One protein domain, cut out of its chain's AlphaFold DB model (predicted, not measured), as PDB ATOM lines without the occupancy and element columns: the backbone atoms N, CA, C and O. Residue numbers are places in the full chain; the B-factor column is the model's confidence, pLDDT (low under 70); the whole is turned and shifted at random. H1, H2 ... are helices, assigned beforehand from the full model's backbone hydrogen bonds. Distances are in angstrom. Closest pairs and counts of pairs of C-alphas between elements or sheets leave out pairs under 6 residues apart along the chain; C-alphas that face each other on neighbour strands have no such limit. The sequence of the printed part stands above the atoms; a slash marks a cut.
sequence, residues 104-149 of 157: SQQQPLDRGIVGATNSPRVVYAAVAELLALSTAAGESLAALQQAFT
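What this domain is: This is residues 104 to 149 of the 157 residues of the protein "tRNA-synt_1c domain-containing protein" of Hymenobacter qilianensis (UniProt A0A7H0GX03). H2, H3 and H4 make a small cluster of helices, in which H2 and H4 run the same way at a shallow tilt and the short H3 packs closely on H2 and makes a corner with H4. The short H1 meets the cluster at a corner by its link to H2, and residues 104 to 112 stick out as a tail that adds to the length. The printed part has 46 residues with four named helices, in the order H1, H2, H3, H4 along the chain, and no named strand; its class is all helix. The whole is loose, with a radius of gyration of the C-alphas of 12.2 A, and its elongated outline spans 36 by 20 by 13 A.

Where its parts are: The printed part begins at Ser 104, whose C-alpha is at (36.155, 11.780, 67.635), and residues 104 to 111 precede the first named helix. H1 holds residues 112 to 117, Gly 112 to Thr 117, and measures 8.7 A from first to last C-alpha; C-alpha 112 is at (34.668, 13.472, 54.528). After residues 118 to 120 comes H2, residues 121 to 130, Arg 121 to Leu 130, the longest helix by residues, 14.1 A from first to last C-alpha. It begins with C-alpha 121 at (29.798, 6.730, 44.383). Residues 131 to 134 lie between it and H3, residues 135 to 139, Thr 135 to Glu 139, 7.5 A long by the same measure. Ser 140 stands before H4, residues 141 to 149, Leu 141 to Thr 149, 12.3 A from first to last C-alpha. H4 ends with C-alpha 149 at (15.341, -4.822, 46.084), where the printed part ends too.

How they stand to each other: H2 is the hub and touches the three other helices. H1 and H2 touch only at the corner by their link, where their closest C-alphas, those of Val 114 and Val 122, are 6.8 A apart. Their lines stand at a steep tilt of 57 degrees, and they run opposite ways. H2 and H3 touch with 18 pairs of C-alphas within 8 A, the closest being those of Ala 125 and Gly 138, 3.7 A apart. The centres of H2 and H3 are 7.5 A from each other. H2 and H4 touch with 4 pairs of C-alphas within 8 A, the closest being those of Tyr 124 and Leu 141, 6.4 A apart. Those two helices run the same way at a shallow tilt of 17 degrees. H3 and H4 touch only at the corner by their link, with the closest C-alphas, those of Ala 137 and Leu 144, 4.3 A apart. H1 is apart from H3 and from H4. In H1, H2 and H4 every O i to N i+4 pair is within hydrogen-bond range; in H3 it is 0 of 1, while 2 of its 2 O i to N i+3 pairs are within range.

The domain as a whole: The two C-alphas farthest apart are those of Pro 108 and Thr 149, at 36.6 A, and the first and last printed C-alphas, of Ser 104 and Thr 149, are 34.3 A apart. Residues 104 to 112, of which 112 belongs to H1, stand free. Without them the body has 37 residues, spans 29 by 17 by 11 A and has a radius of gyration of 9.3 A. The printed part has no cut, and the links H1 to H2, H2 to H3 and H3 to H4 are tight. The mean pLDDT of the printed part is 86.0; residues 104 to 109 are under 70, where the model's confidence is low.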
ATOM      1  N   SER A 104      35.034  11.241  66.851       68.81
ATOM      2  CA  SER A 104      36.155  11.780  67.635       68.81
ATOM      3  C   SER A 104      37.526  11.512  67.009       68.81
ATOM      4  O   SER A 104      38.489  12.177  67.376       68.81
ATOM      5  N   GLN A 105      37.622  10.562  66.076       66.31
ATOM      6  CA  GLN A 105      38.830  10.303  65.288       66.31
ATOM      7  C   GLN A 105      38.888  11.147  64.006       66.31
ATOM      8  O   GLN A 105      39.919  11.164  63.336       66.31
ATOM      9  N   GLN A 106      37.806  11.854  63.660       63.28
ATOM     10  CA  GLN A 106      37.775  12.741  62.502       63.28
ATOM     11  C   GLN A 106      38.405  14.091  62.856       63.28
ATOM     12  O   GLN A 106      38.070  14.712  63.866       63.28
ATOM     13  N   GLN A 107      39.317  14.560  62.007       64.50
ATOM     14  CA  GLN A 107      39.902  15.893  62.135       64.50
ATOM     15  C   GLN A 107      38.838  16.954  61.786       64.50
ATOM     16  O   GLN A 107      38.094  16.758  60.825       64.50
ATOM     17  N   PRO A 108      38.787  18.111  62.474       59.94
ATOM     18  CA  PRO A 108      37.771  19.150  62.245       59.94
ATOM     19  C   PRO A 108      37.684  19.696  60.807       59.94
ATOM     20  O   PRO A 108      36.692  20.323  60.450       59.94
ATOM     21  N   LEU A 109      38.726  19.488  59.995       64.62
ATOM     22  CA  LEU A 109      38.832  19.947  58.605       64.62
ATOM     23  C   LEU A 109      38.634  18.827  57.573       64.62
ATOM     24  O   LEU A 109      38.803  19.061  56.375       64.62
ATOM     25  N   ASP A 110      38.311  17.613  58.017       71.12
ATOM     26  CA  ASP A 110      38.053  16.503  57.115       71.12
ATOM     27  C   ASP A 110      36.771  16.785  56.318       71.12
ATOM     28  O   ASP A 110      35.676  16.902  56.870       71.12
ATOM     29  N   ARG A 111      36.907  16.910  54.993       71.31
ATOM     30  CA  ARG A 111      35.772  17.111  54.076       71.31
ATOM     31  C   ARG A 111      34.914  15.848  53.934       71.31
ATOM     32  O   ARG A 111      33.932  15.852  53.189       71.31
ATOM     33  N   GLY A 112      35.289  14.773  54.627       76.50
ATOM     34  CA  GLY A 112      34.668  13.472  54.528       76.50
ATOM     35  C   GLY A 112      34.964  12.817  53.185       76.50
ATOM     36  O   GLY A 112      35.468  13.424  52.238       76.50
ATOM     37  N   ILE A 113      34.605  11.544  53.086       76.50
ATOM     38  CA  ILE A 113      34.943  10.716  51.929       76.50
ATOM     39  C   ILE A 113      34.336  11.238  50.615       76.50
ATOM     40  O   ILE A 113      34.964  11.148  49.561       76.50
ATOM     41  N   VAL A 114      33.164  11.880  50.672       77.69
ATOM     42  CA  VAL A 114      32.529  12.507  49.501       77.69
ATOM     43  C   VAL A 114      33.277  13.769  49.081       77.69
ATOM     44  O   VAL A 114      33.525  13.958  47.896       77.69
ATOM     45  N   GLY A 115      33.686  14.617  50.029       77.94
ATOM     46  CA  GLY A 115      34.445  15.826  49.717       77.94
ATOM     47  C   GLY A 115      35.868  15.540  49.230       77.94
ATOM     48  O   GLY A 115      36.403  16.311  48.437       77.94
ATOM     49  N   ALA A 116      36.467  14.426  49.663       76.88
ATOM     50  CA  ALA A 116      37.776  13.970  49.197       76.88
ATOM     51  C   ALA A 116      37.732  13.366  47.781       76.88
ATOM     52  O   ALA A 116      38.636  13.596  46.983       76.88
ATOM     53  N   THR A 117      36.681  12.607  47.459       81.31
ATOM     54  CA  THR A 117      36.524  11.934  46.152       81.31
ATOM     55  C   THR A 117      35.742  12.756  45.128       81.31
ATOM     56  O   THR A 117      35.706  12.400  43.952       81.31
ATOM     57  N   ASN A 118      35.089  13.833  45.573       84.50
ATOM     58  CA  ASN A 118      34.141  14.638  44.805       84.50
ATOM     59  C   ASN A 118      33.049  13.798  44.110       84.50
ATOM     60  O   ASN A 118      32.585  14.139  43.023       84.50
ATOM     61  N   SER A 119      32.662  12.668  44.715       88.44
ATOM     62  CA  SER A 119      31.695  11.735  44.138       88.44
ATOM     63  C   SER A 119      30.886  11.008  45.217       88.44
ATOM     64  O   SER A 119      31.463  10.486  46.171       88.44
ATOM     65  N   PRO A 120      29.553  10.893  45.070       91.25
ATOM     66  CA  PRO A 120      28.727  10.102  45.982       91.25
ATOM     67  C   PRO A 120      28.908   8.589  45.786       91.25
ATOM     68  O   PRO A 120      28.512   7.818  46.656       91.25
ATOM     69  N   ARG A 121      29.546   8.151  44.687       93.50
ATOM     70  CA  ARG A 121      29.798   6.730  44.383       93.50
ATOM     71  C   ARG A 121      30.498   6.007  45.527       93.50
ATOM     72  O   ARG A 121      30.196   4.854  45.803       93.50
ATOM     73  N   VAL A 122      31.394   6.693  46.231       89.81
ATOM     74  CA  VAL A 122      32.113   6.105  47.362       89.81
ATOM     75  C   VAL A 122      31.182   5.707  48.516       89.81
ATOM     76  O   VAL A 122      31.435   4.721  49.198       89.81
ATOM     77  N   VAL A 123      30.068   6.425  48.697       90.44
ATOM     78  CA  VAL A 123      29.036   6.074  49.681       90.44
ATOM     79  C   VAL A 123      28.248   4.866  49.198       90.44
ATOM     80  O   VAL A 123      28.006   3.954  49.979       90.44
ATOM     81  N   TYR A 124      27.882   4.820  47.916       94.44
ATOM     82  CA  TYR A 124      27.152   3.680  47.358       94.44
ATOM     83  C   TYR A 124      27.973   2.395  47.432       94.44
ATOM     84  O   TYR A 124      27.444   1.367  47.835       94.44
ATOM     85  N   ALA A 125      29.268   2.463  47.115       91.56
ATOM     86  CA  ALA A 125      30.191   1.344  47.258       91.56
ATOM     87  C   ALA A 125      30.289   0.861  48.713       91.56
ATOM     88  O   ALA A 125      30.157  -0.334  48.960       91.56
ATOM     89  N   ALA A 126      30.429   1.780  49.675       89.06
ATOM     90  CA  ALA A 126      30.475   1.429  51.094       89.06
ATOM     91  C   ALA A 126      29.163   0.790  51.589       89.06
ATOM     92  O   ALA A 126      29.190  -0.147  52.381       89.06
ATOM     93  N   VAL A 127      28.006   1.272  51.120       90.75
ATOM     94  CA  VAL A 127      26.703   0.677  51.460       90.75
ATOM     95  C   VAL A 127      26.529  -0.686  50.789       90.75
ATOM     96  O   VAL A 127      26.051  -1.610  51.437       90.75
ATOM     97  N   ALA A 128      26.939  -0.843  49.528       92.50
ATOM     98  CA  ALA A 128      26.915  -2.133  48.844       92.50
ATOM     99  C   ALA A 128      27.746  -3.177  49.605       92.50
ATOM    100  O   ALA A 128      27.260  -4.275  49.850       92.50
ATOM    101  N   GLU A 129      28.949  -2.809  50.051       89.81
ATOM    102  CA  GLU A 129      29.803  -3.668  50.876       89.81
ATOM    103  C   GLU A 129      29.157  -3.998  52.231       89.81
ATOM    104  O   GLU A 129      29.081  -5.169  52.601       89.81
ATOM    105  N   LEU A 130      28.620  -2.995  52.939       88.00
ATOM    106  CA  LEU A 130      27.940  -3.181  54.229       88.00
ATOM    107  C   LEU A 130      26.753  -4.151  54.137       88.00
ATOM    108  O   LEU A 130      26.484  -4.896  55.077       88.00
ATOM    109  N   LEU A 131      26.039  -4.123  53.014       89.31
ATOM    110  CA  LEU A 131      24.883  -4.973  52.743       89.31
ATOM    111  C   LEU A 131      25.260  -6.299  52.062       89.31
ATOM    112  O   LEU A 131      24.368  -7.044  51.663       89.31
ATOM    113  N   ALA A 132      26.559  -6.591  51.914       90.12
ATOM    114  CA  ALA A 132      27.087  -7.761  51.209       90.12
ATOM    115  C   ALA A 132      26.535  -7.921  49.773       90.12
ATOM    116  O   ALA A 132      26.338  -9.032  49.278       90.12
ATOM    117  N   LEU A 133      26.285  -6.800  49.094       92.12
ATOM    118  CA  LEU A 133      25.845  -6.741  47.703       92.12
ATOM    119  C   LEU A 133      27.044  -6.788  46.746       92.12
ATOM    120  O   LEU A 133      28.193  -6.551  47.118       92.12
ATOM    121  N   SER A 134      26.767  -7.077  45.472       94.12
ATOM    122  CA  SER A 134      27.804  -7.064  44.436       94.12
ATOM    123  C   SER A 134      28.469  -5.688  44.311       94.12
ATOM    124  O   SER A 134      27.825  -4.652  44.479       94.12
ATOM    125  N   THR A 135      29.744  -5.659  43.926       92.88
ATOM    126  CA  THR A 135      30.486  -4.408  43.689       92.88
ATOM    127  C   THR A 135      29.813  -3.507  42.651       92.88
ATOM    128  O   THR A 135      29.827  -2.288  42.800       92.88
ATOM    129  N   ALA A 136      29.150  -4.096  41.649       94.88
ATOM    130  CA  ALA A 136      28.384  -3.373  40.633       94.88
ATOM    131  C   ALA A 136      27.220  -2.550  41.222       94.88
ATOM    132  O   ALA A 136      26.861  -1.510  40.668       94.88
ATOM    133  N   ALA A 137      26.662  -2.964  42.365       95.81
ATOM    134  CA  ALA A 137      25.629  -2.202  43.065       95.81
ATOM    135  C   ALA A 137      26.151  -0.837  43.548       95.81
ATOM    136  O   ALA A 137      25.403   0.132  43.602       95.81
ATOM    137  N   GLY A 138      27.451  -0.727  43.839       95.12
ATOM    138  CA  GLY A 138      28.087   0.505  44.299       95.12
ATOM    139  C   GLY A 138      28.348   1.554  43.214       95.12
ATOM    140  O   GLY A 138      28.830   2.639  43.527       95.12
ATOM    141  N   GLU A 139      28.062   1.266  41.941       96.00
ATOM    142  CA  GLU A 139      28.390   2.163  40.822       96.00
ATOM    143  C   GLU A 139      27.472   3.392  40.743       96.00
ATOM    144  O   GLU A 139      27.894   4.466  40.313       96.00
ATOM    145  N   SER A 140      26.215   3.260  41.172       96.31
ATOM    146  CA  SER A 140      25.229   4.344  41.170       96.31
ATOM    147  C   SER A 140      24.128   4.095  42.196       96.31
ATOM    148  O   SER A 140      23.895   2.959  42.599       96.31
ATOM    149  N   LEU A 141      23.391   5.147  42.568       95.88
ATOM    150  CA  LEU A 141      22.222   5.005  43.441       95.88
ATOM    151  C   LEU A 141      21.181   4.042  42.850       95.88
ATOM    152  O   LEU A 141      20.638   3.218  43.577       95.88
ATOM    153  N   ALA A 142      20.942   4.114  41.537       96.88
ATOM    154  CA  ALA A 142      19.978   3.254  40.856       96.88
ATOM    155  C   ALA A 142      20.394   1.774  40.908       96.88
ATOM    156  O   ALA A 142      19.571   0.914  41.214       96.88
ATOM    157  N   ALA A 143      21.677   1.481  40.669       96.44
ATOM    158  CA  ALA A 143      22.208   0.122  40.776       96.44
ATOM    159  C   ALA A 143      22.113  -0.412  42.214       96.44
ATOM    160  O   ALA A 143      21.731  -1.564  42.414       96.44
ATOM    161  N   LEU A 144      22.400   0.433  43.210       96.00
ATOM    162  CA  LEU A 144      22.298   0.071  44.621       96.00
ATOM    163  C   LEU A 144      20.857  -0.246  45.025       96.00
ATOM    164  O   LEU A 144      20.612  -1.257  45.675       96.00
ATOM    165  N   GLN A 145      19.906   0.601  44.625       94.81
ATOM    166  CA  GLN A 145      18.483   0.407  44.906       94.81
ATOM    167  C   GLN A 145      17.960  -0.881  44.269       94.81
ATOM    168  O   GLN A 145      17.314  -1.668  44.953       94.81
ATOM    169  N   GLN A 146      18.292  -1.122  42.997       94.56
ATOM    170  CA  GLN A 146      17.886  -2.338  42.297       94.56
ATOM    171  C   GLN A 146      18.447  -3.587  42.985       94.56
ATOM    172  O   GLN A 146      17.691  -4.488  43.336       94.56
ATOM    173  N   ALA A 147      19.754  -3.608  43.265       94.06
ATOM    174  CA  ALA A 147      20.390  -4.734  43.941       94.06
ATOM    175  C   ALA A 147      19.826  -4.967  45.352       94.06
ATOM    176  O   ALA A 147      19.651  -6.112  45.763       94.06
ATOM    177  N   PHE A 148      19.512  -3.897  46.090       91.31
ATOM    178  CA  PHE A 148      18.867  -3.998  47.395       91.31
ATOM    179  C   PHE A 148      17.482  -4.647  47.293       91.31
ATOM    180  O   PHE A 148      17.191  -5.577  48.045       91.31
ATOM    181  N   THR A 149      16.654  -4.218  46.337       89.81
ATOM    182  CA  THR A 149      15.341  -4.822  46.084       89.81
ATOM    183  C   THR A 149      15.462  -6.294  45.679       89.81
ATOM    184  O   THR A 149      14.758  -7.133  46.238       89.81
TER     185      THR A 149